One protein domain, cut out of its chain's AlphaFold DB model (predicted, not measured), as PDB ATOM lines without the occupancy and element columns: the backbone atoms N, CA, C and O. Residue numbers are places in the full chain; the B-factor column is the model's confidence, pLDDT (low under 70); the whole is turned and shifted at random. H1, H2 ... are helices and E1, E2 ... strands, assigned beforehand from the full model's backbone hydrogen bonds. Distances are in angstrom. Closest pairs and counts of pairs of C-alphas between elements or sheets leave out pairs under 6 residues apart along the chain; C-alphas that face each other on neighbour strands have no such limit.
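Overview. This is residues 3 to 103 of the 104 residues of an uncharacterized protein of Methanosphaera sp. rholeuAM270 (UniProt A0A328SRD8). The model is one twisted antiparallel sheet with two short helices over one face and no named helix on the other. Four long strands, E2 to E5, fold back and forth as a meander, the long strand E7 runs along E2, and the short strands E1 and E6 sit beside different stretches of E7; H1 is over one end of the sheet. The printed part has 101 residues, with two named helices and seven named strands in the order E1 H1 E2 E3 E4 E5 H2 E6 E7, and its class is mixed, helices and strands. The sheet is branched at E7. The whole is compact, with a radius of gyration of the C-alphas of 13.6 A and spans of 39 by 27 by 24 A.

Along the chain. E1, residues 3 to 5, begins at C-alpha 3 (-16.715, 2.934, 18.672). H1 is residues 11 to 19, 12.5 A long. E2, residues 23 to 31, spans 24.5 A; E3, residues 35 to 42, 22.6 A; E4, residues 47 to 54, 23.3 A; and E5, residues 60 to 66, 17.4 A. H2, residues 71 to 76, begins at C-alpha 71 (-19.834, -5.157, 43.895). E6 is residues 84 to 86. E7, residues 92 to 102, spans 30.1 A and ends at C-alpha 102 (-11.047, 4.193, 21.109).

Arrangement. E2 to E5 form a meander, each strand the antiparallel neighbour of the one before. The hairpin E2 and E3 has N 28 and O 39 at 2.9 A, the hairpin E3 and E4 has N 38 and O 51 at 2.9 A, and the hairpin E4 and E5 has N 50 and O 64 at 2.9 A, each within hydrogen-bond range. E7 lies on the other side of E2 from E3, with N 27 and O 99 within range at 2.9 A. E1 and E6 lie on one side of E7, E2 on the other. The pairing is staggered: E6 pairs with residues 92 to 94, N 85 and O 93 being within range at 2.9 A, and E1 with residues 99 to 101, N 4 and O 100 being within range at 2.9 A. H1 is on the sheet at a height of 9.6 A, slantwise to the strands, at 51 degrees to E7 on the local plane. Its closest C-alphas to E2 are those of Tyr 17 and Val 23, 6.0 A. H2, on the same face, has a height of 6.6 A and is over none of the strands; its closest C-alphas to E2 are those of Tyr 76 and Leu 30, 7.6 A. In H1 and H2, every O i to N i+4 pair is within hydrogen-bond range.

Size, cuts and confidence. The two C-alphas farthest apart, those of Lys 20 and Ser 56, are 40.1 A apart. The printed part has no cut and no long link; the link from H2 to E6 is short and the others are tight. The mean pLDDT of the printed part is 95.5, and no printed residue is under 70.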
ATOM      1  N   ILE A   3     -15.807   3.453  17.644       96.00
ATOM      2  CA  ILE A   3     -16.715   2.934  18.672       96.00
ATOM      3  C   ILE A   3     -16.951   1.457  18.391       96.00
ATOM      4  O   ILE A   3     -17.350   1.092  17.283       96.00
ATOM      5  N   ILE A   4     -16.734   0.614  19.396       96.62
ATOM      6  CA  ILE A   4     -17.000  -0.823  19.309       96.62
ATOM      7  C   ILE A   4     -17.977  -1.253  20.394       96.62
ATOM      8  O   ILE A   4     -17.869  -0.857  21.549       96.62
ATOM      9  N   GLU A   5     -18.948  -2.083  20.028       97.06
ATOM     10  CA  GLU A   5     -19.868  -2.669  21.001       97.06
ATOM     11  C   GLU A   5     -19.143  -3.743  21.823       97.06
ATOM     12  O   GLU A   5     -18.427  -4.587  21.272       97.06
ATOM     13  N   LYS A   6     -19.350  -3.737  23.141       95.81
ATOM     14  CA  LYS A   6     -18.832  -4.762  24.041       95.81
ATOM     15  C   LYS A   6     -19.748  -5.977  24.003       95.81
ATOM     16  O   LYS A   6     -20.886  -5.941  24.462       95.81
ATOM     17  N   ASN A   7     -19.227  -7.058  23.444       94.69
ATOM     18  CA  ASN A   7     -19.876  -8.359  23.359       94.69
ATOM     19  C   ASN A   7     -18.800  -9.454  23.294       94.69
ATOM     20  O   ASN A   7     -17.611  -9.166  23.135       94.69
ATOM     21  N   GLU A   8     -19.206 -10.721  23.385       92.69
ATOM     22  CA  GLU A   8     -18.263 -11.852  23.362       92.69
ATOM     23  C   GLU A   8     -17.410 -11.914  22.084       92.69
ATOM     24  O   GLU A   8     -16.257 -12.331  22.140       92.69
ATOM     25  N   LYS A   9     -17.929 -11.456  20.936       94.69
ATOM     26  CA  LYS A   9     -17.181 -11.474  19.665       94.69
ATOM     27  C   LYS A   9     -16.025 -10.473  19.669       94.69
ATOM     28  O   LYS A   9     -14.957 -10.773  19.145       94.69
ATOM     29  N   ASN A  10     -16.237  -9.306  20.272       95.38
ATOM     30  CA  ASN A  10     -15.263  -8.215  20.301       95.38
ATOM     31  C   ASN A  10     -14.338  -8.259  21.525       95.38
ATOM     32  O   ASN A  10     -13.393  -7.480  21.600       95.38
ATOM     33  N   LYS A  11     -14.575  -9.163  22.480       93.50
ATOM     34  CA  LYS A  11     -13.867  -9.226  23.767       93.50
ATOM     35  C   LYS A  11     -12.344  -9.225  23.638       93.50
ATOM     36  O   LYS A  11     -11.687  -8.436  24.307       93.50
ATOM     37  N   SER A  12     -11.784 -10.066  22.767       96.44
ATOM     38  CA  SER A  12     -10.329 -10.141  22.569       96.44
ATOM     39  C   SER A  12      -9.751  -8.841  22.006       96.44
ATOM     40  O   SER A  12      -8.717  -8.378  22.473       96.44
ATOM     41  N   LEU A  13     -10.448  -8.232  21.043       96.25
ATOM     42  CA  LEU A  13     -10.049  -6.965  20.432       96.25
ATOM     43  C   LEU A  13     -10.107  -5.813  21.448       96.25
ATOM     44  O   LEU A  13      -9.200  -4.990  21.517       96.25
ATOM     45  N   ILE A  14     -11.154  -5.779  22.276       96.06
ATOM     46  CA  ILE A  14     -11.302  -4.801  23.360       96.06
ATOM     47  C   ILE A  14     -10.130  -4.910  24.339       96.06
ATOM     48  O   ILE A  14      -9.521  -3.893  24.663       96.06
ATOM     49  N   SER A  15      -9.780  -6.125  24.775       96.06
ATOM     50  CA  SER A  15      -8.631  -6.346  25.662       96.06
ATOM     51  C   SER A  15      -7.323  -5.829  25.056       96.06
ATOM     52  O   SER A  15      -6.568  -5.150  25.744       96.06
ATOM     53  N   GLU A  16      -7.087  -6.070  23.764       97.06
ATOM     54  CA  GLU A  16      -5.906  -5.560  23.060       97.06
ATOM     55  C   GLU A  16      -5.850  -4.021  23.067       97.06
ATOM     56  O   GLU A  16      -4.792  -3.434  23.299       97.06
ATOM     57  N   TYR A  17      -6.982  -3.340  22.862       96.88
ATOM     58  CA  TYR A  17      -7.030  -1.875  22.935       96.88
ATOM     59  C   TYR A  17      -6.780  -1.337  24.344       96.88
ATOM     60  O   TYR A  17      -6.121  -0.304  24.494       96.88
ATOM     61  N   TYR A  18      -7.264  -2.035  25.373       96.25
ATOM     62  CA  TYR A  18      -6.955  -1.710  26.764       96.25
ATOM     63  C   TYR A  18      -5.459  -1.856  27.061       96.25
ATOM     64  O   TYR A  18      -4.864  -0.948  27.638       96.25
ATOM     65  N   GLU A  19      -4.832  -2.952  26.624       96.75
ATOM     66  CA  GLU A  19      -3.393  -3.197  26.801       96.75
ATOM     67  C   GLU A  19      -2.530  -2.147  26.092       96.75
ATOM     68  O   GLU A  19      -1.498  -1.728  26.617       96.75
ATOM     69  N   LYS A  20      -2.973  -1.672  24.922       96.12
ATOM     70  CA  LYS A  20      -2.309  -0.592  24.177       96.12
ATOM     71  C   LYS A  20      -2.579   0.808  24.737       96.12
ATOM     72  O   LYS A  20      -1.996   1.768  24.241       96.12
ATOM     73  N   GLY A  21      -3.454   0.951  25.735       95.75
ATOM     74  CA  GLY A  21      -3.831   2.250  26.300       95.75
ATOM     75  C   GLY A  21      -4.631   3.143  25.344       95.75
ATOM     76  O   GLY A  21      -4.634   4.360  25.513       95.75
ATOM     77  N   LEU A  22      -5.296   2.552  24.344       96.75
ATOM     78  CA  LEU A  22      -6.036   3.277  23.300       96.75
ATOM     79  C   LEU A  22      -7.504   3.538  23.670       96.75
ATOM     80  O   LEU A  22      -8.189   4.297  22.990       96.75
ATOM     81  N   VAL A  23      -8.008   2.920  24.741       97.56
ATOM     82  CA  VAL A  23      -9.392   3.112  25.194       97.56
ATOM     83  C   VAL A  23      -9.550   4.475  25.868       97.56
ATOM     84  O   VAL A  23      -8.895   4.774  26.869       97.56
ATOM     85  N   LEU A  24     -10.466   5.282  25.335       97.31
ATOM     86  CA  LEU A  24     -10.873   6.569  25.888       97.31
ATOM     87  C   LEU A  24     -11.957   6.384  26.952       97.31
ATOM     88  O   LEU A  24     -11.807   6.882  28.071       97.31
ATOM     89  N   PHE A  25     -13.006   5.628  26.613       97.62
ATOM     90  CA  PHE A  25     -14.158   5.382  27.478       97.62
ATOM     91  C   PHE A  25     -14.717   3.968  27.304       97.62
ATOM     92  O   PHE A  25     -14.705   3.419  26.205       97.62
ATOM     93  N   ASP A  26     -15.255   3.401  28.381       97.94
ATOM     94  CA  ASP A  26     -16.078   2.187  28.380       97.94
ATOM     95  C   ASP A  26     -17.396   2.517  29.077       97.94
ATOM     96  O   ASP A  26     -17.420   2.796  30.277       97.94
ATOM     97  N   HIS A  27     -18.474   2.590  28.300       98.25
ATOM     98  CA  HIS A  27     -19.749   3.138  28.736       98.25
ATOM     99  C   HIS A  27     -20.850   2.085  28.655       98.25
ATOM    100  O   HIS A  27     -21.142   1.544  27.588       98.25
ATOM    101  N   CYS A  28     -21.493   1.834  29.793       98.25
ATOM    102  CA  CYS A  28     -22.623   0.934  29.951       98.25
ATOM    103  C   CYS A  28     -23.876   1.710  30.377       98.25
ATOM    104  O   CYS A  28     -23.848   2.470  31.349       98.25
ATOM    105  N   ILE A  29     -24.982   1.484  29.668       97.62
ATOM    106  CA  ILE A  29     -26.279   2.105  29.926       97.62
ATOM    107  C   ILE A  29     -27.287   1.016  30.271       97.62
ATOM    108  O   ILE A  29     -27.552   0.129  29.453       97.62
ATOM    109  N   LEU A  30     -27.891   1.110  31.456       97.31
ATOM    110  CA  LEU A  30     -28.932   0.190  31.908       97.31
ATOM    111  C   LEU A  30     -30.226   0.930  32.236       97.31
ATOM    112  O   LEU A  30     -30.206   2.040  32.761       97.31
ATOM    113  N   VAL A  31     -31.360   0.285  31.987       96.81
ATOM    114  CA  VAL A  31     -32.684   0.821  32.305       96.81
ATOM    115  C   VAL A  31     -33.500  -0.188  33.099       96.81
ATOM    116  O   VAL A  31     -33.456  -1.389  32.851       96.81
ATOM    117  N   SER A  32     -34.269   0.313  34.052       95.19
ATOM    118  CA  SER A  32     -35.308  -0.417  34.774       95.19
ATOM    119  C   SER A  32     -36.597   0.400  34.763       95.19
ATOM    120  O   SER A  32     -36.616   1.530  34.280       95.19
ATOM    121  N   GLU A  33     -37.668  -0.131  35.350       93.50
ATOM    122  CA  GLU A  33     -38.922   0.620  35.487       93.50
ATOM    123  C   GLU A  33     -38.760   1.925  36.273       93.50
ATOM    124  O   GLU A  33     -39.502   2.867  36.020       93.50
ATOM    125  N   LYS A  34     -37.795   1.998  37.201       92.69
ATOM    126  CA  LYS A  34     -37.604   3.146  38.107       92.69
ATOM    127  C   LYS A  34     -36.403   4.018  37.771       92.69
ATOM    128  O   LYS A  34     -36.389   5.198  38.106       92.69
ATOM    129  N   TYR A  35     -35.375   3.425  37.178       94.50
ATOM    130  CA  TYR A  35     -34.066   4.056  37.095       94.50
ATOM    131  C   TYR A  35     -33.393   3.862  35.748       94.50
ATOM    132  O   TYR A  35     -33.448   2.774  35.168       94.50
ATOM    133  N   TYR A  36     -32.672   4.898  35.338       96.31
ATOM    134  CA  TYR A  36     -31.687   4.894  34.270       96.31
ATOM    135  C   TYR A  36     -30.283   4.997  34.874       96.31
ATOM    136  O   TYR A  36     -30.003   5.903  35.662       96.31
ATOM    137  N   TYR A  37     -29.408   4.061  34.515       96.75
ATOM    138  CA  TYR A  37     -28.008   4.019  34.922       96.75
ATOM    139  C   TYR A  37     -27.114   4.304  33.721       96.75
ATOM    140  O   TYR A  37     -27.244   3.652  32.688       96.75
ATOM    141  N   SER A  38     -26.157   5.207  33.898       97.69
ATOM    142  CA  SER A  38     -25.063   5.468  32.962       97.69
ATOM    143  C   SER A  38     -23.753   5.310  33.725       97.69
ATOM    144  O   SER A  38     -23.455   6.101  34.622       97.69
ATOM    145  N   ILE A  39     -22.997   4.259  33.414       98.25
ATOM    146  CA  ILE A  39     -21.723   3.936  34.059       98.25
ATOM    147  C   ILE A  39     -20.623   4.057  33.009       98.25
ATOM    148  O   ILE A  39     -20.556   3.232  32.101       98.25
ATOM    149  N   CYS A  40     -19.764   5.063  33.138       98.38
ATOM    150  CA  CYS A  40     -18.658   5.313  32.220       98.38
ATOM    151  C   CYS A  40     -17.324   5.143  32.945       98.38
ATOM    152  O   CYS A  40     -17.105   5.755  33.987       98.38
ATOM    153  N   TYR A  41     -16.429   4.323  32.408       98.50
ATOM    154  CA  TYR A  41     -15.054   4.195  32.871       98.50
ATOM    155  C   TYR A  41     -14.113   4.959  31.941       98.50
ATOM    156  O   TYR A  41     -14.144   4.743  30.733       98.50
ATOM    157  N   CYS A  42     -13.253   5.812  32.500       97.69
ATOM    158  CA  CYS A  42     -12.189   6.499  31.773       97.69
ATOM    159  C   CYS A  42     -10.818   5.935  32.197       97.69
ATOM    160  O   CYS A  42     -10.305   6.303  33.263       97.69
ATOM    161  N   PRO A  43     -10.186   5.069  31.381       96.50
ATOM    162  CA  PRO A  43      -8.953   4.383  31.772       96.50
ATOM    163  C   PRO A  43      -7.763   5.325  31.961       96.50
ATOM    164  O   PRO A  43      -6.929   5.092  32.831       96.50
ATOM    165  N   LYS A  44      -7.698   6.422  31.190       94.25
ATOM    166  CA  LYS A  44      -6.589   7.395  31.243       94.25
ATOM    167  C   LYS A  44      -6.435   8.066  32.614       94.25
ATOM    168  O   LYS A  44      -5.340   8.506  32.953       94.25
ATOM    169  N   VAL A  45      -7.515   8.145  33.394       95.56
ATOM    170  CA  VAL A  45      -7.515   8.741  34.742       95.56
ATOM    171  C   VAL A  45      -7.911   7.754  35.845       95.56
ATOM    172  O   VAL A  45      -7.899   8.139  37.013       95.56
ATOM    173  N   ASP A  46      -8.211   6.497  35.497       96.69
ATOM    174  CA  ASP A  46      -8.636   5.434  36.420       96.69
ATOM    175  C   ASP A  46      -9.847   5.851  37.284       96.69
ATOM    176  O   ASP A  46      -9.823   5.827  38.520       96.69
ATOM    177  N   VAL A  47     -10.911   6.321  36.620       97.81
ATOM    178  CA  VAL A  47     -12.146   6.791  37.269       97.81
ATOM    179  C   VAL A  47     -13.376   6.248  36.556       97.81
ATOM    180  O   VAL A  47     -13.442   6.212  35.330       97.81
ATOM    181  N   TYR A  48     -14.368   5.870  37.358       98.50
ATOM    182  CA  TYR A  48     -15.733   5.616  36.935       98.50
ATOM    183  C   TYR A  48     -16.625   6.801  37.288       98.50
ATOM    184  O   TYR A  48     -16.670   7.201  38.453       98.50
ATOM    185  N   ASP A  49     -17.397   7.268  36.318       98.00
ATOM    186  CA  ASP A  49     -18.565   8.111  36.528       98.00
ATOM    187  C   ASP A  49     -19.820   7.237  36.554       98.00
ATOM    188  O   ASP A  49     -20.063   6.432  35.655       98.00
ATOM    189  N   VAL A  50     -20.625   7.385  37.606       98.06
ATOM    190  CA  VAL A  50     -21.896   6.677  37.776       98.06
ATOM    191  C   VAL A  50     -23.005   7.706  37.897       98.06
ATOM    192  O   VAL A  50     -23.084   8.430  38.890       98.06
ATOM    193  N   VAL A  51     -23.877   7.744  36.898       98.06
ATOM    194  CA  VAL A  51     -25.069   8.589  36.858       98.06
ATOM    195  C   VAL A  51     -26.294   7.713  37.073       98.06
ATOM    196  O   VAL A  51     -26.461   6.688  36.409       98.06
ATOM    197  N   LEU A  52     -27.152   8.133  37.997       96.69
ATOM    198  CA  LEU A  52     -28.453   7.538  38.258       96.69
ATOM    199  C   LEU A  52     -29.531   8.596  38.054       96.69
ATOM    200  O   LEU A  52     -29.517   9.642  38.707       96.69
ATOM    201  N   GLN A  53     -30.483   8.305  37.182       97.88
ATOM    202  CA  GLN A  53     -31.631   9.160  36.908       97.88
ATOM    203  C   GLN A  53     -32.929   8.397  37.145       97.88
ATOM    204  O   GLN A  53     -32.969   7.170  37.036       97.88
ATOM    205  N   ASP A  54     -33.985   9.131  37.469       96.12
ATOM    206  CA  ASP A  54     -35.343   8.602  37.469       96.12
ATOM    207  C   ASP A  54     -35.750   8.295  36.020       96.12
ATOM    208  O   ASP A  54     -35.513   9.095  35.114       96.12
ATOM    209  N   SER A  55     -36.303   7.111  35.770       93.06
ATOM    210  CA  SER A  55     -36.667   6.676  34.414       93.06
ATOM    211  C   SER A  55     -37.853   7.450  33.828       93.06
ATOM    212  O   SER A  55     -38.010   7.470  32.608       93.06
ATOM    213  N   SER A  56     -38.699   8.058  34.667       93.94
ATOM    214  CA  SER A  56     -39.951   8.688  34.237       93.94
ATOM    215  C   SER A  56     -39.763  10.117  33.729       93.94
ATOM    216  O   SER A  56     -40.402  10.506  32.752       93.94
ATOM    217  N   ASP A  57     -38.873  10.886  34.360       94.69
ATOM    218  CA  ASP A  57     -38.639  12.304  34.060       94.69
ATOM    219  C   ASP A  57     -37.159  12.648  33.798       94.69
ATOM    220  O   ASP A  57     -36.831  13.810  33.553       94.69
ATOM    221  N   LEU A  58     -36.265  11.649  33.821       92.69
ATOM    222  CA  LEU A  58     -34.810  11.788  33.654       92.69
ATOM    223  C   LEU A  58     -34.147  12.721  34.675       92.69
ATOM    224  O   LEU A  58     -32.999  13.147  34.494       92.69
ATOM    225  N   ARG A  59     -34.833  13.029  35.780       97.31
ATOM    226  CA  ARG A  59     -34.268  13.835  36.855       97.31
ATOM    227  C   ARG A  59     -33.078  13.109  37.466       97.31
ATOM    228  O   ARG A  59     -33.149  11.922  37.786       97.31
ATOM    229  N   LEU A  60     -31.988  13.846  37.674       97.44
ATOM    230  CA  LEU A  60     -30.809  13.335  38.366       97.44
ATOM    231  C   LEU A  60     -31.180  12.920  39.794       97.44
ATOM    232  O   LEU A  60     -31.583  13.752  40.604       97.44
ATOM    233  N   VAL A  61     -31.021  11.632  40.087       96.88
ATOM    234  CA  VAL A  61     -31.166  11.072  41.434       96.88
ATOM    235  C   VAL A  61     -29.818  11.101  42.140       96.88
ATOM    236  O   VAL A  61     -29.746  11.463  43.310       96.88
ATOM    237  N   ASN A  62     -28.747  10.725  41.433       96.62
ATOM    238  CA  ASN A  62     -27.403  10.686  41.992       96.62
ATOM    239  C   ASN A  62     -26.320  10.771  40.907       96.62
ATOM    240  O   ASN A  62     -26.499  10.269  39.797       96.62
ATOM    241  N   TYR A  63     -25.178  11.352  41.265       97.50
ATOM    242  CA  TYR A  63     -23.947  11.331  40.482       97.50
ATOM    243  C   TYR A  63     -22.764  11.062  41.410       97.50
ATOM    244  O   TYR A  63     -22.594  11.744  42.421       97.50
ATOM    245  N   GLU A  64     -21.933  10.089  41.051       96.81
ATOM    246  CA  GLU A  64     -20.728   9.753  41.803       96.81
ATOM    247  C   GLU A  64     -19.555   9.450  40.868       96.81
ATOM    248  O   GLU A  64     -19.652   8.563  40.021       96.81
ATOM    249  N   ALA A  65     -18.422  10.110  41.113       97.31
ATOM    250  CA  ALA A  65     -17.127   9.768  40.533       97.31
ATOM    251  C   ALA A  65     -16.313   8.936  41.534       97.31
ATOM    252  O   ALA A  65     -16.128   9.338  42.688       97.31
ATOM    253  N   ARG A  66     -15.817   7.764  41.127       96.44
ATOM    254  CA  ARG A  66     -15.073   6.860  42.017       96.44
ATOM    255  C   ARG A  66     -14.021   6.048  41.276       96.44
ATOM    256  O   ARG A  66     -14.243   5.608  40.157       96.44
ATOM    257  N   LYS A  67     -12.906   5.745  41.943       95.94
ATOM    258  CA  LYS A  67     -11.868   4.850  41.392       95.94
ATOM    259  C   LYS A  67     -12.275   3.377  41.357       95.94
ATOM    260  O   LYS A  67     -11.695   2.582  40.633       95.94
ATOM    261  N   LYS A  68     -13.233   2.976  42.198       95.88
ATOM    262  CA  LYS A  68     -13.675   1.582  42.318       95.88
ATOM    263  C   LYS A  68     -15.184   1.510  42.442       95.88
ATOM    264  O   LYS A  68     -15.768   2.191  43.286       95.88
ATOM    265  N   LEU A  69     -15.798   0.658  41.628       95.69
ATOM    266  CA  LEU A  69     -17.215   0.334  41.724       95.69
ATOM    267  C   LEU A  69     -17.501  -0.552  42.942       95.69
ATOM    268  O   LEU A  69     -16.670  -1.358  43.361       95.69
ATOM    269  N   SER A  70     -18.706  -0.416  43.496       93.38
ATOM    270  CA  SER A  70     -19.233  -1.394  44.450       93.38
ATOM    271  C   SER A  70     -19.482  -2.735  43.745       93.38
ATOM    272  O   SER A  70     -19.649  -2.774  42.525       93.38
ATOM    273  N   ASN A  71     -19.578  -3.839  44.491       92.12
ATOM    274  CA  ASN A  71     -19.834  -5.157  43.895       92.12
ATOM    275  C   ASN A  71     -21.143  -5.215  43.086       92.12
ATOM    276  O   ASN A  71     -21.219  -5.962  42.115       92.12
ATOM    277  N   SER A  72     -22.177  -4.462  43.473       90.50
ATOM    278  CA  SER A  72     -23.435  -4.394  42.719       90.50
ATOM    279  C   SER A  72     -23.258  -3.601  41.428       90.50
ATOM    280  O   SER A  72     -23.563  -4.116  40.358       90.50
ATOM    281  N   THR A  73     -22.682  -2.400  41.497       93.25
ATOM    282  CA  THR A  73     -22.441  -1.563  40.309       93.25
ATOM    283  C   THR A  73     -21.465  -2.219  39.330       93.25
ATOM    284  O   THR A  73     -21.647  -2.120  38.122       93.25
ATOM    285  N   LEU A  74     -20.468  -2.956  39.828       94.81
ATOM    286  CA  LEU A  74     -19.536  -3.716  38.993       94.81
ATOM    287  C   LEU A  74     -20.237  -4.848  38.233       94.81
ATOM    288  O   LEU A  74     -19.896  -5.111  37.085       94.81
ATOM    289  N   LYS A  75     -21.229  -5.511  38.843       94.19
ATOM    290  CA  LYS A  75     -22.059  -6.485  38.120       94.19
ATOM    291  C   LYS A  75     -22.811  -5.813  36.977       94.19
ATOM    292  O   LYS A  75     -22.864  -6.387  35.900       94.19
ATOM    293  N   TYR A  76     -23.337  -4.607  37.196       95.00
ATOM    294  CA  TYR A  76     -24.056  -3.855  36.160       95.00
ATOM    295  C   TYR A  76     -23.127  -3.477  35.011       95.00
ATOM    296  O   TYR A  76     -23.500  -3.595  33.858       95.00
ATOM    297  N   PHE A  77     -21.892  -3.093  35.325       96.56
ATOM    298  CA  PHE A  77     -20.888  -2.705  34.340       96.56
ATOM    299  C   PHE A  77     -20.260  -3.879  33.568       96.56
ATOM    300  O   PHE A  77     -19.470  -3.651  32.666       96.56
ATOM    301  N   ASN A  78     -20.552  -5.139  33.899       94.50
ATOM    302  CA  ASN A  78     -19.938  -6.306  33.243       94.50
ATOM    303  C   ASN A  78     -20.893  -7.082  32.325       94.50
ATOM    304  O   ASN A  78     -20.535  -8.153  31.843       94.50
ATOM    305  N   VAL A  79     -22.095  -6.562  32.090       95.62
ATOM    306  CA  VAL A  79     -23.094  -7.178  31.202       95.62
ATOM    307  C   VAL A  79     -22.876  -6.758  29.754       95.62
ATOM    308  O   VAL A  79     -22.252  -5.734  29.502       95.62
ATOM    309  N   TYR A  80     -23.420  -7.487  28.792       96.12
ATOM    310  CA  TYR A  80     -23.471  -7.051  27.399       96.12
ATOM    311  C   TYR A  80     -24.795  -6.376  27.074       96.12
ATOM    312  O   TYR A  80     -25.721  -6.346  27.880       96.12
ATOM    313  N   LYS A  81     -24.873  -5.785  25.884       94.31
ATOM    314  CA  LYS A  81     -26.135  -5.280  25.352       94.31
ATOM    315  C   LYS A  81     -27.191  -6.393  25.330       94.31
ATOM    316  O   LYS A  81     -26.866  -7.542  25.049       94.31
ATOM    317  N   ASP A  82     -28.434  -6.021  25.618       95.56
ATOM    318  CA  ASP A  82     -29.617  -6.887  25.700       95.56
ATOM    319  C   ASP A  82     -29.633  -7.870  26.886       95.56
ATOM    320  O   ASP A  82     -30.655  -8.517  27.134       95.56
ATOM    321  N   ASP A  83     -28.562  -7.938  27.687       96.56
ATOM    322  CA  ASP A  83     -28.575  -8.695  28.936       96.56
ATOM    323  C   ASP A  83     -29.569  -8.088  29.930       96.56
ATOM    324  O   ASP A  83     -29.703  -6.866  30.073       96.56
ATOM    325  N   ILE A  84     -30.230  -8.973  30.679       96.00
ATOM    326  CA  ILE A  84     -31.131  -8.599  31.763       96.00
ATOM    327  C   ILE A  84     -30.587  -9.142  33.075       96.00
ATOM    328  O   ILE A  84     -30.406 -10.348  33.240       96.00
ATOM    329  N   ILE A  85     -30.402  -8.251  34.043       93.88
ATOM    330  CA  ILE A  85     -29.945  -8.590  35.389       93.88
ATOM    331  C   ILE A  85     -30.977  -8.181  36.431       93.88
ATOM    332  O   ILE A  85     -31.792  -7.290  36.208       93.88
ATOM    333  N   SER A  86     -30.952  -8.839  37.586       91.06
ATOM    334  CA  SER A  86     -31.751  -8.440  38.746       91.06
ATOM    335  C   SER A  86     -30.836  -7.951  39.855       91.06
ATOM    336  O   SER A  86     -29.816  -8.582  40.142       91.06
ATOM    337  N   ASP A  87     -31.181  -6.823  40.465       86.75
ATOM    338  CA  ASP A  87     -30.468  -6.345  41.644       86.75
ATOM    339  C   ASP A  87     -30.983  -6.990  42.941       86.75
ATOM    340  O   ASP A  87     -31.951  -7.752  42.964       86.75
ATOM    341  N   SER A  88     -30.314  -6.683  44.052       84.06
ATOM    342  CA  SER A  88     -30.688  -7.159  45.389       84.06
ATOM    343  C   SER A  88     -32.002  -6.574  45.918       84.06
ATOM    344  O   SER A  88     -32.478  -7.019  46.959       84.06
ATOM    345  N   PHE A  89     -32.569  -5.578  45.239       85.00
ATOM    346  CA  PHE A  89     -33.817  -4.908  45.600       85.00
ATOM    347  C   PHE A  89     -34.998  -5.378  44.735       85.00
ATOM    348  O   PHE A  89     -36.114  -4.891  44.910       85.00
ATOM    349  N   GLY A  90     -34.768  -6.335  43.829       84.38
ATOM    350  CA  GLY A  90     -35.783  -6.905  42.946       84.38
ATOM    351  C   GLY A  90     -36.031  -6.107  41.664       84.38
ATOM    352  O   GLY A  90     -36.966  -6.434  40.936       84.38
ATOM    353  N   ASN A  91     -35.220  -5.092  41.349       88.62
ATOM    354  CA  ASN A  91     -35.332  -4.387  40.074       88.62
ATOM    355  C   ASN A  91     -34.724  -5.242  38.956       88.62
ATOM    356  O   ASN A  91     -33.606  -5.742  39.091       88.62
ATOM    357  N   ARG A  92     -35.432  -5.366  37.825       94.50
ATOM    358  CA  ARG A  92     -34.862  -5.873  36.568       94.50
ATOM    359  C   ARG A  92     -34.251  -4.717  35.794       94.50
ATOM    360  O   ARG A  92     -34.954  -3.758  35.484       94.50
ATOM    361  N   LEU A  93     -32.971  -4.836  35.463       95.94
ATOM    362  CA  LEU A  93     -32.261  -3.894  34.610       95.94
ATOM    363  C   LEU A  93     -31.948  -4.549  33.269       95.94
ATOM    364  O   LEU A  93     -31.357  -5.627  33.237       95.94
ATOM    365  N   LEU A  94     -32.337  -3.891  32.184       97.25
ATOM    366  CA  LEU A  94     -31.954  -4.211  30.814       97.25
ATOM    367  C   LEU A  94     -30.754  -3.347  30.426       97.25
ATOM    368  O   LEU A  94     -30.811  -2.125  30.563       97.25
ATOM    369  N   CYS A  95     -29.693  -3.958  29.911       97.81
ATOM    370  CA  CYS A  95     -28.593  -3.223  29.301       97.81
ATOM    371  C   CYS A  95     -28.985  -2.768  27.890       97.81
ATOM    372  O   CYS A  95     -29.125  -3.585  26.982       97.81
ATOM    373  N   LEU A  96     -29.161  -1.461  27.697       96.81
ATOM    374  CA  LEU A  96     -29.524  -0.889  26.397       96.81
ATOM    375  C   LEU A  96     -28.319  -0.768  25.466       96.81
ATOM    376  O   LEU A  96     -28.444  -0.907  24.248       96.81
ATOM    377  N   SER A  97     -27.150  -0.483  26.034       97.00
ATOM    378  CA  SER A  97     -25.920  -0.349  25.269       97.00
ATOM    379  C   SER A  97     -24.702  -0.520  26.153       97.00
ATOM    380  O   SER A  97     -24.680  -0.053  27.292       97.00
ATOM    381  N   HIS A  98     -23.658  -1.101  25.577       97.94
ATOM    382  CA  HIS A  98     -22.344  -1.145  26.184       97.94
ATOM    383  C   HIS A  98     -21.296  -1.014  25.091       97.94
ATOM    384  O   HIS A  98     -21.219  -1.868  24.204       97.94
ATOM    385  N   TYR A  99     -20.538   0.073  25.104       97.38
ATOM    386  CA  TYR A  99     -19.606   0.384  24.031       97.38
ATOM    387  C   TYR A  99     -18.289   0.929  24.565       97.38
ATOM    388  O   TYR A  99     -18.229   1.529  25.635       97.38
ATOM    389  N   ILE A 100     -17.242   0.711  23.778       97.88
ATOM    390  CA  ILE A 100     -15.885   1.165  24.032       97.88
ATOM    391  C   ILE A 100     -15.537   2.202  22.971       97.88
ATOM    392  O   ILE A 100     -15.686   1.944  21.775       97.88
ATOM    393  N   GLU A 101     -15.082   3.365  23.409       97.75
ATOM    394  CA  GLU A 101     -14.581   4.439  22.561       97.75
ATOM    395  C   GLU A 101     -13.054   4.404  22.541       97.75
ATOM    396  O   GLU A 101     -12.415   4.314  23.592       97.75
ATOM    397  N   ILE A 102     -12.471   4.437  21.345       96.56
ATOM    398  CA  ILE A 102     -11.047   4.193  21.109       96.56
ATOM    399  C   ILE A 102     -10.437   5.357  20.318       96.56
ATOM    400  O   ILE A 102     -11.056   5.912  19.402       96.56
ATOM    401  N   GLU A 103      -9.215   5.723  20.700       91.94
ATOM    402  CA  GLU A 103      -8.346   6.666  19.998       91.94
ATOM    403  C   GLU A 103      -7.817   6.013  18.706       91.94
ATOM    404  O   GLU A 103      -7.287   4.902  18.761       91.94
TER     405      GLU A 103